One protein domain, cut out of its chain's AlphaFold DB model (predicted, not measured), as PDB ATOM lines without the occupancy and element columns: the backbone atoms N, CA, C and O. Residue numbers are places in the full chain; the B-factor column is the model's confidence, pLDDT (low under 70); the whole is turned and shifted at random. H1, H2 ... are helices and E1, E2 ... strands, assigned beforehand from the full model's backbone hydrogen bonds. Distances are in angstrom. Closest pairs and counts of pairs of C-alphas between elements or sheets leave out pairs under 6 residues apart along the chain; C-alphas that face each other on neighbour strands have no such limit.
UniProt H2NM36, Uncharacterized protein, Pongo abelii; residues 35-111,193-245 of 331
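This is residues 35 to 111 and 193 to 245 of the 331 residues of an uncharacterized protein of Pongo abelii (UniProt H2NM36). Little of this domain is regular structure: a tiny sheet of E1 and E2 sits near the middle, with the short helices H2 to H5 toward one end and loops, residues 35 to 58, at the other. The 130 printed residues run E1 H1 H2 H3 E2 H4 H5, mostly helix, with 40 in named elements. The whole is compact, radius of gyration of the C-alphas 15.4 A, spanning 49 by 35 by 26 A.

E1, residues 85 to 87, and E2, residues 209 to 211, are antiparallel neighbours; N 87 and O 209 are within hydrogen-bond range at 2.9 A. H2, residues 98 to 105, touches H3, residues 193 to 199, about perpendicular at 86 degrees; their closest C-alphas, Ala 100 and Leu 197, are 5.4 A apart. H1, residues 89 to 94, is close to H2 but not clearly touching, closest C-alphas Met 92 and Leu 98, 6.6 A. H4, residues 223 to 231, and H5, residues 235 to 238, are likewise close but not clearly touching, closest C-alphas Tyr 229 and Leu 235, 5.0 A. Every O i to N i+4 pair is within range in H1, H3 and H4, 3 of 4 in H2; H5 is too short for one.

E1 begins at C-alpha 85 (9.430, -49.310, 2.951). H4 is 12.2 A long; H5 ends at C-alpha 238 (19.253, -42.315, 8.752).

Residues 112 to 192 are cut out, C-alphas 111 and 193 being 30.0 A apart. The link E2 to H4 is long. Residues 109 to 111 have pLDDT under 70.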
ATOM      1  N   ASN A  35      -5.738 -39.182   8.626       88.94
ATOM      2  CA  ASN A  35      -5.739 -40.449   9.373       88.94
ATOM      3  C   ASN A  35      -6.494 -40.353  10.716       88.94
ATOM      4  O   ASN A  35      -7.167 -41.298  11.116       88.94
ATOM      5  N   PHE A  36      -6.398 -39.222  11.429       89.44
ATOM      6  CA  PHE A  36      -7.078 -39.020  12.720       89.44
ATOM      7  C   PHE A  36      -8.593 -38.844  12.585       89.44
ATOM      8  O   PHE A  36      -9.317 -39.007  13.566       89.44
ATOM      9  N   PHE A  37      -9.062 -38.515  11.383       91.62
ATOM     10  CA  PHE A  37     -10.472 -38.444  11.017       91.62
ATOM     11  C   PHE A  37     -10.938 -39.719  10.296       91.62
ATOM     12  O   PHE A  37     -12.068 -39.771   9.821       91.62
ATOM     13  N   GLY A  38     -10.079 -40.745  10.225       93.31
ATOM     14  CA  GLY A  38     -10.356 -41.998   9.532       93.31
ATOM     15  C   GLY A  38     -10.413 -41.853   8.013       93.31
ATOM     16  O   GLY A  38     -11.105 -42.641   7.383       93.31
ATOM     17  N   LEU A  39      -9.738 -40.852   7.435       95.12
ATOM     18  CA  LEU A  39      -9.673 -40.611   5.993       95.12
ATOM     19  C   LEU A  39      -8.237 -40.792   5.496       95.12
ATOM     20  O   LEU A  39      -7.303 -40.232   6.066       95.12
ATOM     21  N   TYR A  40      -8.062 -41.532   4.408       94.69
ATOM     22  CA  TYR A  40      -6.749 -41.983   3.954       94.69
ATOM     23  C   TYR A  40      -6.499 -41.667   2.480       94.69
ATOM     24  O   TYR A  40      -7.417 -41.352   1.710       94.69
ATOM     25  N   CYS A  41      -5.235 -41.805   2.077       94.88
ATOM     26  CA  CYS A  41      -4.764 -41.697   0.702       94.88
ATOM     27  C   CYS A  41      -5.012 -40.300   0.087       94.88
ATOM     28  O   CYS A  41      -5.461 -39.349   0.737       94.88
ATOM     29  N   ILE A  42      -4.702 -40.149  -1.203       94.38
ATOM     30  CA  ILE A  42      -5.038 -38.948  -1.981       94.38
ATOM     31  C   ILE A  42      -6.543 -38.840  -2.269       94.38
ATOM     32  O   ILE A  42      -7.028 -37.740  -2.511       94.38
ATOM     33  N   CYS A  43      -7.283 -39.954  -2.212       94.12
ATOM     34  CA  CYS A  43      -8.724 -40.000  -2.473       94.12
ATOM     35  C   CYS A  43      -9.597 -39.579  -1.278       94.12
ATOM     36  O   CYS A  43     -10.793 -39.385  -1.465       94.12
ATOM     37  N   LYS A  44      -9.018 -39.430  -0.074       94.75
ATOM     38  CA  LYS A  44      -9.713 -39.005   1.159       94.75
ATOM     39  C   LYS A  44     -10.955 -39.844   1.456       94.75
ATOM     40  O   LYS A  44     -12.022 -39.324   1.771       94.75
ATOM     41  N   ARG A  45     -10.775 -41.161   1.354       93.75
ATOM     42  CA  ARG A  45     -11.782 -42.187   1.635       93.75
ATOM     43  C   ARG A  45     -11.505 -42.884   2.973       93.75
ATOM     44  O   ARG A  45     -10.343 -42.906   3.390       93.75
ATOM     45  N   PRO A  46     -12.532 -43.417   3.656       92.94
ATOM     46  CA  PRO A  46     -12.334 -44.262   4.827       92.94
ATOM     47  C   PRO A  46     -11.711 -45.613   4.459       92.94
ATOM     48  O   PRO A  46     -11.555 -45.937   3.287       92.94
ATOM     49  N   TYR A  47     -11.326 -46.394   5.469       88.06
ATOM     50  CA  TYR A  47     -10.871 -47.772   5.279       88.06
ATOM     51  C   TYR A  47     -11.400 -48.680   6.406       88.06
ATOM     52  O   TYR A  47     -11.144 -48.377   7.579       88.06
ATOM     53  N   PRO A  48     -12.089 -49.793   6.085       88.94
ATOM     54  CA  PRO A  48     -12.601 -50.147   4.754       88.94
ATOM     55  C   PRO A  48     -13.586 -49.091   4.219       88.94
ATOM     56  O   PRO A  48     -14.349 -48.525   5.003       88.94
ATOM     57  N   ASP A  49     -13.566 -48.805   2.912       89.94
ATOM     58  CA  ASP A  49     -14.558 -47.917   2.289       89.94
ATOM     59  C   ASP A  49     -15.802 -48.737   1.898       89.94
ATOM     60  O   ASP A  49     -15.683 -49.641   1.072       89.94
ATOM     61  N   PRO A  50     -16.993 -48.472   2.468       89.94
ATOM     62  CA  PRO A  50     -18.215 -49.194   2.109       89.94
ATOM     63  C   PRO A  50     -18.715 -48.898   0.685       89.94
ATOM     64  O   PRO A  50     -19.612 -49.594   0.219       89.94
ATOM     65  N   GLU A  51     -18.184 -47.873   0.010       90.69
ATOM     66  CA  GLU A  51     -18.491 -47.550  -1.390       90.69
ATOM     67  C   GLU A  51     -17.449 -48.100  -2.385       90.69
ATOM     68  O   GLU A  51     -17.641 -47.958  -3.593       90.69
ATOM     69  N   ASP A  52     -16.349 -48.700  -1.912       87.19
ATOM     70  CA  ASP A  52     -15.278 -49.224  -2.766       87.19
ATOM     71  C   ASP A  52     -15.246 -50.758  -2.712       87.19
ATOM     72  O   ASP A  52     -14.750 -51.373  -1.768       87.19
ATOM     73  N   GLU A  53     -15.793 -51.389  -3.752       85.81
ATOM     74  CA  GLU A  53     -15.845 -52.850  -3.885       85.81
ATOM     75  C   GLU A  53     -14.475 -53.479  -4.210       85.81
ATOM     76  O   GLU A  53     -14.364 -54.705  -4.241       85.81
ATOM     77  N   ILE A  54     -13.428 -52.679  -4.469       85.12
ATOM     78  CA  ILE A  54     -12.100 -53.176  -4.850       85.12
ATOM     79  C   ILE A  54     -11.212 -53.295  -3.598       85.12
ATOM     80  O   ILE A  54     -10.633 -52.280  -3.177       85.12
ATOM     81  N   PRO A  55     -11.016 -54.510  -3.034       80.12
ATOM     82  CA  PRO A  55     -10.088 -54.708  -1.926       80.12
ATOM     83  C   PRO A  55      -8.667 -54.320  -2.352       80.12
ATOM     84  O   PRO A  55      -8.203 -54.689  -3.430       80.12
ATOM     85  N   ASP A  56      -7.978 -53.557  -1.506       81.06
ATOM     86  CA  ASP A  56      -6.619 -53.064  -1.751       81.06
ATOM     87  C   ASP A  56      -5.864 -53.035  -0.425       81.06
ATOM     88  O   ASP A  56      -6.381 -52.541   0.582       81.06
ATOM     89  N   GLU A  57      -4.639 -53.553  -0.414       85.31
ATOM     90  CA  GLU A  57      -3.784 -53.478   0.763       85.31
ATOM     91  C   GLU A  57      -3.195 -52.067   0.852       85.31
ATOM     92  O   GLU A  57      -2.416 -51.631   0.001       85.31
ATOM     93  N   MET A  58      -3.577 -51.314   1.887       92.06
ATOM     94  CA  MET A  58      -3.032 -49.974   2.081       92.06
ATOM     95  C   MET A  58      -1.560 -50.037   2.497       92.06
ATOM     96  O   MET A  58      -1.198 -50.718   3.453       92.06
ATOM     97  N   ILE A  59      -0.717 -49.239   1.842       93.69
ATOM     98  CA  ILE A  59       0.719 -49.151   2.119       93.69
ATOM     99  C   ILE A  59       1.012 -47.811   2.803       93.69
ATOM    100  O   ILE A  59       0.678 -46.744   2.277       93.69
ATOM    101  N   GLN A  60       1.658 -47.842   3.971       94.62
ATOM    102  CA  GLN A  60       2.046 -46.623   4.683       94.62
ATOM    103  C   GLN A  60       3.287 -45.976   4.053       94.62
ATOM    104  O   GLN A  60       4.299 -46.628   3.795       94.62
ATOM    105  N   CYS A  61       3.246 -44.659   3.848       96.12
ATOM    106  CA  CYS A  61       4.422 -43.900   3.450       96.12
ATOM    107  C   CYS A  61       5.331 -43.613   4.652       96.12
ATOM    108  O   CYS A  61       4.954 -42.886   5.573       96.12
ATOM    109  N   VAL A  62       6.588 -44.056   4.578       95.88
ATOM    110  CA  VAL A  62       7.585 -43.862   5.642       95.88
ATOM    111  C   VAL A  62       7.954 -42.392   5.889       95.88
ATOM    112  O   VAL A  62       8.538 -42.090   6.918       95.88
ATOM    113  N   VAL A  63       7.637 -41.447   4.998       95.56
ATOM    114  CA  VAL A  63       8.004 -40.025   5.180       95.56
ATOM    115  C   VAL A  63       6.882 -39.182   5.794       95.56
ATOM    116  O   VAL A  63       7.185 -38.252   6.541       95.56
ATOM    117  N   CYS A  64       5.613 -39.466   5.490       93.81
ATOM    118  CA  CYS A  64       4.469 -38.693   6.000       93.81
ATOM    119  C   CYS A  64       3.548 -39.463   6.956       93.81
ATOM    120  O   CYS A  64       2.615 -38.858   7.474       93.81
ATOM    121  N   GLU A  65       3.802 -40.754   7.201       92.50
ATOM    122  CA  GLU A  65       3.006 -41.633   8.083       92.50
ATOM    123  C   GLU A  65       1.525 -41.798   7.629       92.50
ATOM    124  O   GLU A  65       0.700 -42.356   8.353       92.50
ATOM    125  N   ASP A  66       1.200 -41.361   6.405       94.12
ATOM    126  CA  ASP A  66      -0.100 -41.476   5.716       94.12
ATOM    127  C   ASP A  66      -0.196 -42.805   4.936       94.12
ATOM    128  O   ASP A  66       0.826 -43.353   4.510       94.12
ATOM    129  N   TRP A  67      -1.410 -43.325   4.763       94.88
ATOM    130  CA  TRP A  67      -1.709 -44.631   4.162       94.88
ATOM    131  C   TRP A  67      -2.279 -44.470   2.754       94.88
ATOM    132  O   TRP A  67      -3.110 -43.599   2.514       94.88
ATOM    133  N   PHE A  68      -1.866 -45.317   1.811       95.62
ATOM    134  CA  PHE A  68      -2.245 -45.188   0.401       95.62
ATOM    135  C   PHE A  68      -2.699 -46.522  -0.192       95.62
ATOM    136  O   PHE A  68      -2.018 -47.526  -0.019       95.62
ATOM    137  N   HIS A  69      -3.805 -46.512  -0.943       93.75
ATOM    138  CA  HIS A  69      -4.194 -47.621  -1.821       93.75
ATOM    139  C   HIS A  69      -3.122 -47.843  -2.894       93.75
ATOM    140  O   HIS A  69      -2.624 -46.858  -3.456       93.75
ATOM    141  N   GLY A  70      -2.798 -49.100  -3.220       91.94
ATOM    142  CA  GLY A  70      -1.768 -49.431  -4.208       91.94
ATOM    143  C   GLY A  70      -2.030 -48.764  -5.560       91.94
ATOM    144  O   GLY A  70      -1.138 -48.135  -6.138       91.94
ATOM    145  N   ARG A  71      -3.295 -48.776  -6.006       91.69
ATOM    146  CA  ARG A  71      -3.750 -48.135  -7.257       91.69
ATOM    147  C   ARG A  71      -3.523 -46.618  -7.340       91.69
ATOM    148  O   ARG A  71      -3.483 -46.068  -8.436       91.69
ATOM    149  N   HIS A  72      -3.347 -45.929  -6.212       93.50
ATOM    150  CA  HIS A  72      -3.194 -44.467  -6.152       93.50
ATOM    151  C   HIS A  72      -1.739 -43.995  -5.974       93.50
ATOM    152  O   HIS A  72      -1.497 -42.809  -5.755       93.50
ATOM    153  N   LEU A  73      -0.758 -44.899  -6.065       93.44
ATOM    154  CA  LEU A  73       0.666 -44.582  -5.883       93.44
ATOM    155  C   LEU A  73       1.406 -44.216  -7.183       93.44
ATOM    156  O   LEU A  73       2.591 -43.872  -7.139       93.44
ATOM    157  N   GLY A  74       0.746 -44.304  -8.344       91.06
ATOM    158  CA  GLY A  74       1.349 -44.046  -9.661       91.06
ATOM    159  C   GLY A  74       2.375 -45.099 -10.112       91.06
ATOM    160  O   GLY A  74       2.942 -44.983 -11.192       91.06
ATOM    161  N   ALA A  75       2.616 -46.128  -9.300       88.94
ATOM    162  CA  ALA A  75       3.459 -47.275  -9.606       88.94
ATOM    163  C   ALA A  75       2.827 -48.533  -9.006       88.94
ATOM    164  O   ALA A  75       2.375 -48.502  -7.859       88.94
ATOM    165  N   ILE A  76       2.841 -49.633  -9.762       89.19
ATOM    166  CA  ILE A  76       2.355 -50.938  -9.304       89.19
ATOM    167  C   ILE A  76       3.224 -51.395  -8.117       89.19
ATOM    168  O   ILE A  76       4.450 -51.432  -8.269       89.19
ATOM    169  N   PRO A  77       2.639 -51.737  -6.955       89.88
ATOM    170  CA  PRO A  77       3.392 -52.321  -5.852       89.88
ATOM    171  C   PRO A  77       4.134 -53.606  -6.274       89.88
ATOM    172  O   PRO A  77       3.545 -54.466  -6.948       89.88
ATOM    173  N   PRO A  78       5.413 -53.776  -5.885       89.19
ATOM    174  CA  PRO A  78       6.079 -55.077  -5.879       89.19
ATOM    175  C   PRO A  78       5.311 -56.088  -5.015       89.19
ATOM    176  O   PRO A  78       4.361 -55.717  -4.326       89.19
ATOM    177  N   GLU A  79       5.664 -57.369  -5.077       83.69
ATOM    178  CA  GLU A  79       4.960 -58.372  -4.273       83.69
ATOM    179  C   GLU A  79       5.304 -58.223  -2.785       83.69
ATOM    180  O   GLU A  79       6.353 -57.685  -2.408       83.69
ATOM    181  N   SER A  80       4.383 -58.649  -1.922       74.00
ATOM    182  CA  SER A  80       4.518 -58.516  -0.472       74.00
ATOM    183  C   SER A  80       5.703 -59.351   0.026       74.00
ATOM    184  O   SER A  80       5.620 -60.570   0.135       74.00
ATOM    185  N   GLY A  81       6.819 -58.674   0.313       78.00
ATOM    186  CA  GLY A  81       8.109 -59.280   0.664       78.00
ATOM    187  C   GLY A  81       9.293 -58.731  -0.143       78.00
ATOM    188  O   GLY A  81      10.402 -58.677   0.385       78.00
ATOM    189  N   ASP A  82       9.063 -58.241  -1.367       85.44
ATOM    190  CA  ASP A  82      10.117 -57.688  -2.239       85.44
ATOM    191  C   ASP A  82      10.679 -56.352  -1.720       85.44
ATOM    192  O   ASP A  82      11.812 -55.966  -2.022       85.44
ATOM    193  N   PHE A  83       9.874 -55.615  -0.953       92.12
ATOM    194  CA  PHE A  83      10.197 -54.301  -0.407       92.12
ATOM    195  C   PHE A  83       9.917 -54.233   1.099       92.12
ATOM    196  O   PHE A  83       9.143 -55.009   1.651       92.12
ATOM    197  N   GLN A  84      10.564 -53.278   1.765       92.19
ATOM    198  CA  GLN A  84      10.423 -53.013   3.200       92.19
ATOM    199  C   GLN A  84       9.712 -51.692   3.486       92.19
ATOM    200  O   GLN A  84       8.917 -51.608   4.414       92.19
ATOM    201  N   GLU A  85       9.988 -50.644   2.704       95.62
ATOM    202  CA  GLU A  85       9.430 -49.310   2.951       95.62
ATOM    203  C   GLU A  85       8.977 -48.643   1.649       95.62
ATOM    204  O   GLU A  85       9.550 -48.871   0.584       95.62
ATOM    205  N   MET A  86       7.961 -47.782   1.730       96.69
ATOM    206  CA  MET A  86       7.434 -47.026   0.592       96.69
ATOM    207  C   MET A  86       7.512 -45.520   0.865       96.69
ATOM    208  O   MET A  86       7.188 -45.043   1.955       96.69
ATOM    209  N   VAL A  87       7.930 -44.744  -0.135       98.12
ATOM    210  CA  VAL A  87       7.852 -43.277  -0.126       98.12
ATOM    211  C   VAL A  87       6.883 -42.843  -1.222       98.12
ATOM    212  O   VAL A  87       7.122 -43.107  -2.399       98.12
ATOM    213  N   CYS A  88       5.786 -42.177  -0.850       97.62
ATOM    214  CA  CYS A  88       4.747 -41.779  -1.796       97.62
ATOM    215  C   CYS A  88       5.235 -40.664  -2.733       97.62
ATOM    216  O   CYS A  88       6.163 -39.920  -2.404       97.62
ATOM    217  N   GLN A  89       4.566 -40.505  -3.875       96.50
ATOM    218  CA  GLN A  89       4.858 -39.499  -4.904       96.50
ATOM    219  C   GLN A  89       5.115 -38.090  -4.331       96.50
ATOM    220  O   GLN A  89       6.152 -37.478  -4.597       96.50
ATOM    221  N   ALA A  90       4.217 -37.586  -3.476       96.62
ATOM    222  CA  ALA A  90       4.357 -36.264  -2.859       96.62
ATOM    223  C   ALA A  90       5.623 -36.151  -1.986       96.62
ATOM    224  O   ALA A  90       6.315 -35.128  -2.004       96.62
ATOM    225  N   CYS A  91       5.974 -37.218  -1.264       97.69
ATOM    226  CA  CYS A  91       7.188 -37.270  -0.458       97.69
ATOM    227  C   CYS A  91       8.455 -37.451  -1.302       97.69
ATOM    228  O   CYS A  91       9.461 -36.829  -0.979       97.69
ATOM    229  N   MET A  92       8.417 -38.196  -2.411       97.69
ATOM    230  CA  MET A  92       9.526 -38.270  -3.372       97.69
ATOM    231  C   MET A  92       9.767 -36.932  -4.087       97.69
ATOM    232  O   MET A  92      10.908 -36.585  -4.397       97.69
ATOM    233  N   LYS A  93       8.714 -36.139  -4.320       96.56
ATOM    234  CA  LYS A  93       8.816 -34.770  -4.849       96.56
ATOM    235  C   LYS A  93       9.441 -33.811  -3.830       96.56
ATOM    236  O   LYS A  93      10.338 -33.048  -4.186       96.56
ATOM    237  N   ARG A  94       9.013 -33.879  -2.563       97.25
ATOM    238  CA  ARG A  94       9.548 -33.074  -1.448       97.25
ATOM    239  C   ARG A  94      11.003 -33.434  -1.130       97.25
ATOM    240  O   ARG A  94      11.884 -32.581  -1.162       97.25
ATOM    241  N   CYS A  95      11.272 -34.713  -0.904       97.75
ATOM    242  CA  CYS A  95      12.586 -35.271  -0.602       97.75
ATOM    243  C   CYS A  95      13.332 -35.643  -1.894       97.75
ATOM    244  O   CYS A  95      13.838 -36.753  -2.032       97.75
ATOM    245  N   SER A  96      13.410 -34.717  -2.858       96.50
ATOM    246  CA  SER A  96      13.872 -35.015  -4.228       96.50
ATOM    247  C   SER A  96      15.317 -35.523  -4.356       96.50
ATOM    248  O   SER A  96      15.701 -36.006  -5.422       96.50
ATOM    249  N   PHE A  97      16.109 -35.464  -3.279       96.75
ATOM    250  CA  PHE A  97      17.414 -36.120  -3.184       96.75
ATOM    251  C   PHE A  97      17.313 -37.655  -3.247       96.75
ATOM    252  O   PHE A  97      18.257 -38.299  -3.700       96.75
ATOM    253  N   LEU A  98      16.179 -38.235  -2.831       97.69
ATOM    254  CA  LEU A  98      15.946 -39.679  -2.828       97.69
ATOM    255  C   LEU A  98      16.032 -40.283  -4.233       97.69
ATOM    256  O   LEU A  98      16.490 -41.409  -4.369       97.69
ATOM    257  N   TRP A  99      15.704 -39.534  -5.288       96.81
ATOM    258  CA  TRP A  99      15.809 -40.018  -6.669       96.81
ATOM    259  C   TRP A  99      17.228 -40.441  -7.082       96.81
ATOM    260  O   TRP A  99      17.377 -41.389  -7.848       96.81
ATOM    261  N   ALA A 100      18.267 -39.809  -6.522       96.25
ATOM    262  CA  ALA A 100      19.658 -40.195  -6.768       96.25
ATOM    263  C   ALA A 100      20.010 -41.569  -6.154       96.25
ATOM    264  O   ALA A 100      20.890 -42.268  -6.653       96.25
ATOM    265  N   TYR A 101      19.301 -41.974  -5.092       97.06
ATOM    266  CA  TYR A 101      19.393 -43.308  -4.494       97.06
ATOM    267  C   TYR A 101      18.465 -44.310  -5.188       97.06
ATOM    268  O   TYR A 101      18.882 -45.429  -5.479       97.06
ATOM    269  N   ALA A 102      17.230 -43.902  -5.495       96.00
ATOM    270  CA  ALA A 102      16.206 -44.744  -6.112       96.00
ATOM    271  C   ALA A 102      16.695 -45.371  -7.427       96.00
ATOM    272  O   ALA A 102      16.488 -46.556  -7.649       96.00
ATOM    273  N   ALA A 103      17.444 -44.619  -8.241       93.12
ATOM    274  CA  ALA A 103      18.009 -45.095  -9.506       93.12
ATOM    275  C   ALA A 103      18.986 -46.289  -9.393       93.12
ATOM    276  O   ALA A 103      19.348 -46.865 -10.413       93.12
ATOM    277  N   GLN A 104      19.450 -46.636  -8.187       92.31
ATOM    278  CA  GLN A 104      20.335 -47.782  -7.922       92.31
ATOM    279  C   GLN A 104      19.789 -48.749  -6.860       92.31
ATOM    280  O   GLN A 104      20.351 -49.826  -6.695       92.31
ATOM    281  N   LEU A 105      18.754 -48.357  -6.106       94.75
ATOM    282  CA  LEU A 105      18.269 -49.099  -4.937       94.75
ATOM    283  C   LEU A 105      16.772 -49.411  -4.968       94.75
ATOM    284  O   LEU A 105      16.350 -50.239  -4.174       94.75
ATOM    285  N   ALA A 106      15.959 -48.736  -5.785       94.56
ATOM    286  CA  ALA A 106      14.513 -48.934  -5.752       94.56
ATOM    287  C   ALA A 106      14.126 -50.334  -6.240       94.56
ATOM    288  O   ALA A 106      14.660 -50.830  -7.231       94.56
ATOM    289  N   VAL A 107      13.143 -50.931  -5.572       93.06
ATOM    290  CA  VAL A 107      12.517 -52.176  -6.012       93.06
ATOM    291  C   VAL A 107      11.582 -51.848  -7.171       93.06
ATOM    292  O   VAL A 107      10.621 -51.092  -7.014       93.06
ATOM    293  N   THR A 108      11.869 -52.406  -8.343       85.38
ATOM    294  CA  THR A 108      11.036 -52.277  -9.541       85.38
ATOM    295  C   THR A 108      10.553 -53.650  -9.972       85.38
ATOM    296  O   THR A 108      11.382 -54.516 -10.249       85.38
ATOM    297  N   LYS A 109       9.236 -53.827 -10.124       68.19
ATOM    298  CA  LYS A 109       8.720 -54.924 -10.950       68.19
ATOM    299  C   LYS A 109       9.264 -54.741 -12.366       68.19
ATOM    300  O   LYS A 109       9.019 -53.710 -12.992       68.19
ATOM    301  N   ILE A 110      10.028 -55.724 -12.834       52.34
ATOM    302  CA  ILE A 110      10.378 -55.842 -14.246       52.34
ATOM    303  C   ILE A 110       9.121 -56.370 -14.928       52.34
ATOM    304  O   ILE A 110       8.861 -57.571 -14.910       52.34
ATOM    305  N   SER A 111       8.320 -55.472 -15.498       41.91
ATOM    306  CA  SER A 111       7.367 -55.874 -16.527       41.91
ATOM    307  C   SER A 111       8.179 -56.492 -17.662       41.91
ATOM    308  O   SER A 111       9.032 -55.816 -18.234       41.91
ATOM    309  N   LYS A 193      28.798 -38.993  -1.024       96.12
ATOM    310  CA  LYS A 193      28.110 -40.040  -1.797       96.12
ATOM    311  C   LYS A 193      26.827 -39.542  -2.479       96.12
ATOM    312  O   LYS A 193      26.534 -39.949  -3.595       96.12
ATOM    313  N   LEU A 194      26.060 -38.638  -1.857       96.12
ATOM    314  CA  LEU A 194      24.884 -38.048  -2.512       96.12
ATOM    315  C   LEU A 194      25.258 -37.213  -3.750       96.12
ATOM    316  O   LEU A 194      24.534 -37.254  -4.740       96.12
ATOM    317  N   GLN A 195      26.358 -36.460  -3.719       95.56
ATOM    318  CA  GLN A 195      26.813 -35.685  -4.878       95.56
ATOM    319  C   GLN A 195      27.371 -36.598  -5.978       95.56
ATOM    320  O   GLN A 195      27.064 -36.388  -7.147       95.56
ATOM    321  N   GLU A 196      28.091 -37.665  -5.617       94.88
ATOM    322  CA  GLU A 196      28.537 -38.703  -6.562       94.88
ATOM    323  C   GLU A 196      27.352 -39.384  -7.267       94.88
ATOM    324  O   GLU A 196      27.371 -39.592  -8.479       94.88
ATOM    325  N   LEU A 197      26.284 -39.690  -6.522       94.81
ATOM    326  CA  LEU A 197      25.046 -40.241  -7.076       94.81
ATOM    327  C   LEU A 197      24.289 -39.217  -7.933       94.81
ATOM    328  O   LEU A 197      23.746 -39.591  -8.967       94.81
ATOM    329  N   LYS A 198      24.281 -37.933  -7.547       93.00
ATOM    330  CA  LYS A 198      23.675 -36.843  -8.333       93.00
ATOM    331  C   LYS A 198      24.427 -36.523  -9.626       93.00
ATOM    332  O   LYS A 198      23.817 -35.977 -10.539       93.00
ATOM    333  N   ALA A 199      25.724 -36.824  -9.696       91.44
ATOM    334  CA  ALA A 199      26.529 -36.665 -10.906       91.44
ATOM    335  C   ALA A 199      26.208 -37.730 -11.973       91.44
ATOM    336  O   ALA A 199      26.461 -37.510 -13.156       91.44
ATOM    337  N   LYS A 200      25.624 -38.868 -11.575       90.94
ATOM    338  CA  LYS A 200      25.031 -39.837 -12.503       90.94
ATOM    339  C   LYS A 200      23.670 -39.315 -12.970       90.94
ATOM    340  O   LYS A 200      22.929 -38.723 -12.189       90.94
ATOM    341  N   GLN A 201      23.305 -39.569 -14.224       86.62
ATOM    342  CA  GLN A 201      21.967 -39.236 -14.713       86.62
ATOM    343  C   GLN A 201      20.925 -40.162 -14.065       86.62
ATOM    344  O   GLN A 201      21.103 -41.378 -14.031       86.62
ATOM    345  N   PHE A 202      19.830 -39.589 -13.566       89.44
ATOM    346  CA  PHE A 202      18.695 -40.326 -13.012       89.44
ATOM    347  C   PHE A 202      17.377 -39.670 -13.432       89.44
ATOM    348  O   PHE A 202      17.304 -38.455 -13.629       89.44
ATOM    349  N   ILE A 203      16.322 -40.475 -13.549       88.31
ATOM    350  CA  ILE A 203      14.983 -40.010 -13.919       88.31
ATOM    351  C   ILE A 203      14.169 -39.797 -12.641       88.31
ATOM    352  O   ILE A 203      14.058 -40.697 -11.809       88.31
ATOM    353  N   LYS A 204      13.576 -38.610 -12.494       90.50
ATOM    354  CA  LYS A 204      12.541 -38.356 -11.485       90.50
ATOM    355  C   LYS A 204      11.202 -38.778 -12.084       90.50
ATOM    356  O   LYS A 204      10.741 -38.131 -13.020       90.50
ATOM    357  N   LYS A 205      10.609 -39.859 -11.579       87.88
ATOM    358  CA  LYS A 205       9.253 -40.279 -11.964       87.88
ATOM    359  C   LYS A 205       8.236 -39.550 -11.081       87.88
ATOM    360  O   LYS A 205       8.550 -39.213  -9.943       87.88
ATOM    361  N   ASP A 206       7.027 -39.293 -11.570       89.12
ATOM    362  CA  ASP A 206       5.961 -38.700 -10.742       89.12
ATOM    363  C   ASP A 206       5.149 -39.808 -10.048       89.12
ATOM    364  O   ASP A 206       3.941 -39.930 -10.210       89.12
ATOM    365  N   THR A 207       5.858 -40.678  -9.322       94.56
ATOM    366  CA  THR A 207       5.335 -41.925  -8.744       94.56
ATOM    367  C   THR A 207       5.876 -42.143  -7.333       94.56
ATOM    368  O   THR A 207       6.862 -41.525  -6.920       94.56
ATOM    369  N   ALA A 208       5.271 -43.066  -6.589       96.75
ATOM    370  CA  ALA A 208       5.884 -43.625  -5.391       96.75
ATOM    371  C   ALA A 208       7.179 -44.395  -5.707       96.75
ATOM    372  O   ALA A 208       7.509 -44.677  -6.864       96.75
ATOM    373  N   THR A 209       7.934 -44.725  -4.662       97.31
ATOM    374  CA  THR A 209       9.149 -45.546  -4.731       97.31
ATOM    375  C   THR A 209       9.162 -46.547  -3.584       97.31
ATOM    376  O   THR A 209       8.928 -46.174  -2.432       97.31
ATOM    377  N   TYR A 210       9.458 -47.801  -3.916       96.94
ATOM    378  CA  TYR A 210       9.556 -48.925  -2.989       96.94
ATOM    379  C   TYR A 210      11.030 -49.230  -2.722       96.94
ATOM    380  O   TYR A 210      11.850 -49.213  -3.642       96.94
ATOM    381  N   TRP A 211      11.373 -49.473  -1.462       96.44
ATOM    382  CA  TRP A 211      12.751 -49.563  -0.997       96.44
ATOM    383  C   TRP A 211      13.041 -50.929  -0.367       96.44
ATOM    384  O   TRP A 211      12.221 -51.418   0.417       96.44
ATOM    385  N   PRO A 212      14.201 -51.538  -0.662       94.00
ATOM    386  CA  PRO A 212      14.592 -52.829  -0.118       94.00
ATOM    387  C   PRO A 212      15.038 -52.699   1.342       94.00
ATOM    388  O   PRO A 212      15.268 -51.603   1.865       94.00
ATOM    389  N   LEU A 213      15.228 -53.846   1.993       90.62
ATOM    390  CA  LEU A 213      15.824 -53.915   3.324       90.62
ATOM    391  C   LEU A 213      17.172 -53.165   3.376       90.62
ATOM    392  O   LEU A 213      17.974 -53.205   2.443       90.62
ATOM    393  N   ASN A 214      17.425 -52.475   4.492       90.38
ATOM    394  CA  ASN A 214      18.657 -51.724   4.764       90.38
ATOM    395  C   ASN A 214      18.982 -50.594   3.761       90.38
ATOM    396  O   ASN A 214      20.129 -50.138   3.714       90.38
ATOM    397  N   TRP A 215      18.021 -50.082   2.981       95.31
ATOM    398  CA  TRP A 215      18.260 -48.938   2.083       95.31
ATOM    399  C   TRP A 215      18.741 -47.680   2.834       95.31
ATOM    400  O   TRP A 215      19.589 -46.948   2.322       95.31
ATOM    401  N   ARG A 216      18.272 -47.479   4.076       96.56
ATOM    402  CA  ARG A 216      18.684 -46.392   4.982       96.56
ATOM    403  C   ARG A 216      20.200 -46.364   5.212       96.56
ATOM    404  O   ARG A 216      20.804 -45.304   5.068       96.56
ATOM    405  N   SER A 217      20.834 -47.534   5.386       95.56
ATOM    406  CA  SER A 217      22.303 -47.704   5.482       95.56
ATOM    407  C   SER A 217      23.080 -47.121   4.292       95.56
ATOM    408  O   SER A 217      24.296 -46.932   4.349       95.56
ATOM    409  N   LYS A 218      22.407 -46.893   3.154       96.62
ATOM    410  CA  LYS A 218      23.024 -46.393   1.923       96.62
ATOM    411  C   LYS A 218      22.951 -44.872   1.803       96.62
ATOM    412  O   LYS A 218      23.637 -44.349   0.916       96.62
ATOM    413  N   LEU A 219      22.187 -44.180   2.650       97.50
ATOM    414  CA  LEU A 219      22.142 -42.718   2.704       97.50
ATOM    415  C   LEU A 219      23.504 -42.136   3.112       97.50
ATOM    416  O   LEU A 219      24.338 -42.803   3.718       97.50
ATOM    417  N   CYS A 220      23.774 -40.896   2.703       97.88
ATOM    418  CA  CYS A 220      25.036 -40.229   3.004       97.88
ATOM    419  C   CYS A 220      24.895 -39.447   4.310       97.88
ATOM    420  O   CYS A 220      23.990 -38.635   4.443       97.88
ATOM    421  N   THR A 221      25.812 -39.657   5.247       97.75
ATOM    422  CA  THR A 221      25.792 -39.040   6.582       97.75
ATOM    423  C   THR A 221      26.826 -37.920   6.745       97.75
ATOM    424  O   THR A 221      27.144 -37.525   7.863       97.75
ATOM    425  N   CYS A 222      27.357 -37.370   5.642       97.88
ATOM    426  CA  CYS A 222      28.234 -36.198   5.714       97.88
ATOM    427  C   CYS A 222      27.474 -34.961   6.231       97.88
ATOM    428  O   CYS A 222      26.246 -34.888   6.137       97.88
ATOM    429  N   GLN A 223      28.211 -33.963   6.726       97.88
ATOM    430  CA  GLN A 223      27.652 -32.757   7.348       97.88
ATOM    431  C   GLN A 223      26.593 -32.054   6.477       97.88
ATOM    432  O   GLN A 223      25.519 -31.724   6.979       97.88
ATOM    433  N   ASP A 224      26.842 -31.904   5.172       97.94
ATOM    434  CA  ASP A 224      25.891 -31.287   4.233       97.94
ATOM    435  C   ASP A 224      24.596 -32.096   4.081       97.94
ATOM    436  O   ASP A 224      23.504 -31.529   4.020       97.94
ATOM    437  N   CYS A 225      24.700 -33.428   4.030       98.25
ATOM    438  CA  CYS A 225      23.535 -34.304   3.916       98.25
ATOM    439  C   CYS A 225      22.726 -34.315   5.210       98.25
ATOM    440  O   CYS A 225      21.512 -34.152   5.152       98.25
ATOM    441  N   MET A 226      23.386 -34.408   6.368       98.19
ATOM    442  CA  MET A 226      22.717 -34.338   7.670       98.19
ATOM    443  C   MET A 226      22.017 -32.988   7.866       98.19
ATOM    444  O   MET A 226      20.866 -32.960   8.303       98.19
ATOM    445  N   LYS A 227      22.645 -31.875   7.458       98.31
ATOM    446  CA  LYS A 227      21.991 -30.561   7.447       98.31
ATOM    447  C   LYS A 227      20.763 -30.558   6.530       98.31
ATOM    448  O   LYS A 227      19.690 -30.168   6.974       98.31
ATOM    449  N   MET A 228      20.890 -31.040   5.292       98.38
ATOM    450  CA  MET A 228      19.779 -31.121   4.334       98.38
ATOM    451  C   MET A 228      18.626 -32.010   4.841       98.38
ATOM    452  O   MET A 228      17.463 -31.677   4.624       98.38
ATOM    453  N   TYR A 229      18.914 -33.126   5.520       98.31
ATOM    454  CA  TYR A 229      17.888 -33.974   6.139       98.31
ATOM    455  C   TYR A 229      17.197 -33.260   7.309       98.31
ATOM    456  O   TYR A 229      15.990 -33.428   7.484       98.31
ATOM    457  N   GLY A 230      17.934 -32.446   8.074       97.69
ATOM    458  CA  GLY A 230      17.387 -31.577   9.119       97.69
ATOM    459  C   GLY A 230      16.480 -30.485   8.555       97.69
ATOM    460  O   GLY A 230      15.329 -30.389   8.964       97.69
ATOM    461  N   ASP A 231      16.951 -29.741   7.550       98.06
ATOM    462  CA  ASP A 231      16.186 -28.695   6.851       98.06
ATOM    463  C   ASP A 231      14.893 -29.244   6.191       98.06
ATOM    464  O   ASP A 231      13.968 -28.486   5.896       98.06
ATOM    465  N   LEU A 232      14.821 -30.560   5.943       97.62
ATOM    466  CA  LEU A 232      13.667 -31.267   5.376       97.62
ATOM    467  C   LEU A 232      12.825 -32.041   6.413       97.62
ATOM    468  O   LEU A 232      11.907 -32.751   6.000       97.62
ATOM    469  N   ASP A 233      13.086 -31.949   7.720       95.44
ATOM    470  CA  ASP A 233      12.409 -32.743   8.766       95.44
ATOM    471  C   ASP A 233      12.452 -34.278   8.519       95.44
ATOM    472  O   ASP A 233      11.486 -34.989   8.798       95.44
ATOM    473  N   VAL A 234      13.545 -34.821   7.960       97.00
ATOM    474  CA  VAL A 234      13.692 -36.263   7.627       97.00
ATOM    475  C   VAL A 234      14.969 -36.924   8.159       97.00
ATOM    476  O   VAL A 234      15.382 -37.966   7.652       97.00
ATOM    477  N   LEU A 235      15.576 -36.376   9.217       96.62
ATOM    478  CA  LEU A 235      16.722 -36.994   9.912       96.62
ATOM    479  C   LEU A 235      16.470 -38.452  10.340       96.62
ATOM    480  O   LEU A 235      17.393 -39.258  10.338       96.62
ATOM    481  N   PHE A 236      15.221 -38.822  10.637       95.19
ATOM    482  CA  PHE A 236      14.845 -40.201  10.975       95.19
ATOM    483  C   PHE A 236      15.148 -41.226   9.867       95.19
ATOM    484  O   PHE A 236      15.265 -42.414  10.151       95.19
ATOM    485  N   LEU A 237      15.301 -40.802   8.604       96.44
ATOM    486  CA  LEU A 237      15.638 -41.714   7.506       96.44
ATOM    487  C   LEU A 237      17.042 -42.322   7.645       96.44
ATOM    488  O   LEU A 237      17.304 -43.342   7.018       96.44
ATOM    489  N   THR A 238      17.932 -41.733   8.452       96.12
ATOM    490  CA  THR A 238      19.253 -42.315   8.752       96.12
ATOM    491  C   THR A 238      19.265 -43.194  10.006       96.12
ATOM    492  O   THR A 238      20.305 -43.766  10.312       96.12
ATOM    493  N   ASP A 239      18.152 -43.307  10.739       94.56
ATOM    494  CA  ASP A 239      18.037 -44.206  11.892       94.56
ATOM    495  C   ASP A 239      17.499 -45.574  11.442       94.56
ATOM    496  O   ASP A 239      16.402 -45.678  10.892       94.56
ATOM    497  N   GLU A 240      18.263 -46.643  11.658       92.69
ATOM    498  CA  GLU A 240      17.847 -48.015  11.332       92.69
ATOM    499  C   GLU A 240      16.873 -48.593  12.377       92.69
ATOM    500  O   GLU A 240      16.056 -49.466  12.065       92.69
ATOM    501  N   TYR A 241      16.884 -48.050  13.599       90.50
ATOM    502  CA  TYR A 241      16.023 -48.459  14.710       90.50
ATOM    503  C   TYR A 241      14.619 -47.838  14.680       90.50
ATOM    504  O   TYR A 241      13.785 -48.198  15.522       90.50
ATOM    505  N   ASP A 242      14.367 -46.953  13.711       91.31
ATOM    506  CA  ASP A 242      13.091 -46.294  13.410       91.31
ATOM    507  C   ASP A 242      12.440 -46.882  12.132       91.31
ATOM    508  O   ASP A 242      11.850 -46.185  11.299       91.31
ATOM    509  N   THR A 243      12.612 -48.187  11.919       90.94
ATOM    510  CA  THR A 243      11.910 -48.992  10.903       90.94
ATOM    511  C   THR A 243      10.786 -49.790  11.566       90.94
ATOM    512  O   THR A 243      10.887 -50.136  12.745       90.94
ATOM    513  N   VAL A 244       9.722 -50.128  10.825       86.69
ATOM    514  CA  VAL A 244       8.632 -50.982  11.353       86.69
ATOM    515  C   VAL A 244       9.200 -52.315  11.852       86.69
ATOM    516  O   VAL A 244       8.942 -52.701  12.990       86.69
ATOM    517  N   LEU A 245      10.089 -52.935  11.069       87.19
ATOM    518  CA  LEU A 245      10.812 -54.152  11.442       87.19
ATOM    519  C   LEU A 245      11.588 -54.011  12.767       87.19
ATOM    520  O   LEU A 245      11.548 -54.917  13.599       87.19
TER     521      LEU A 245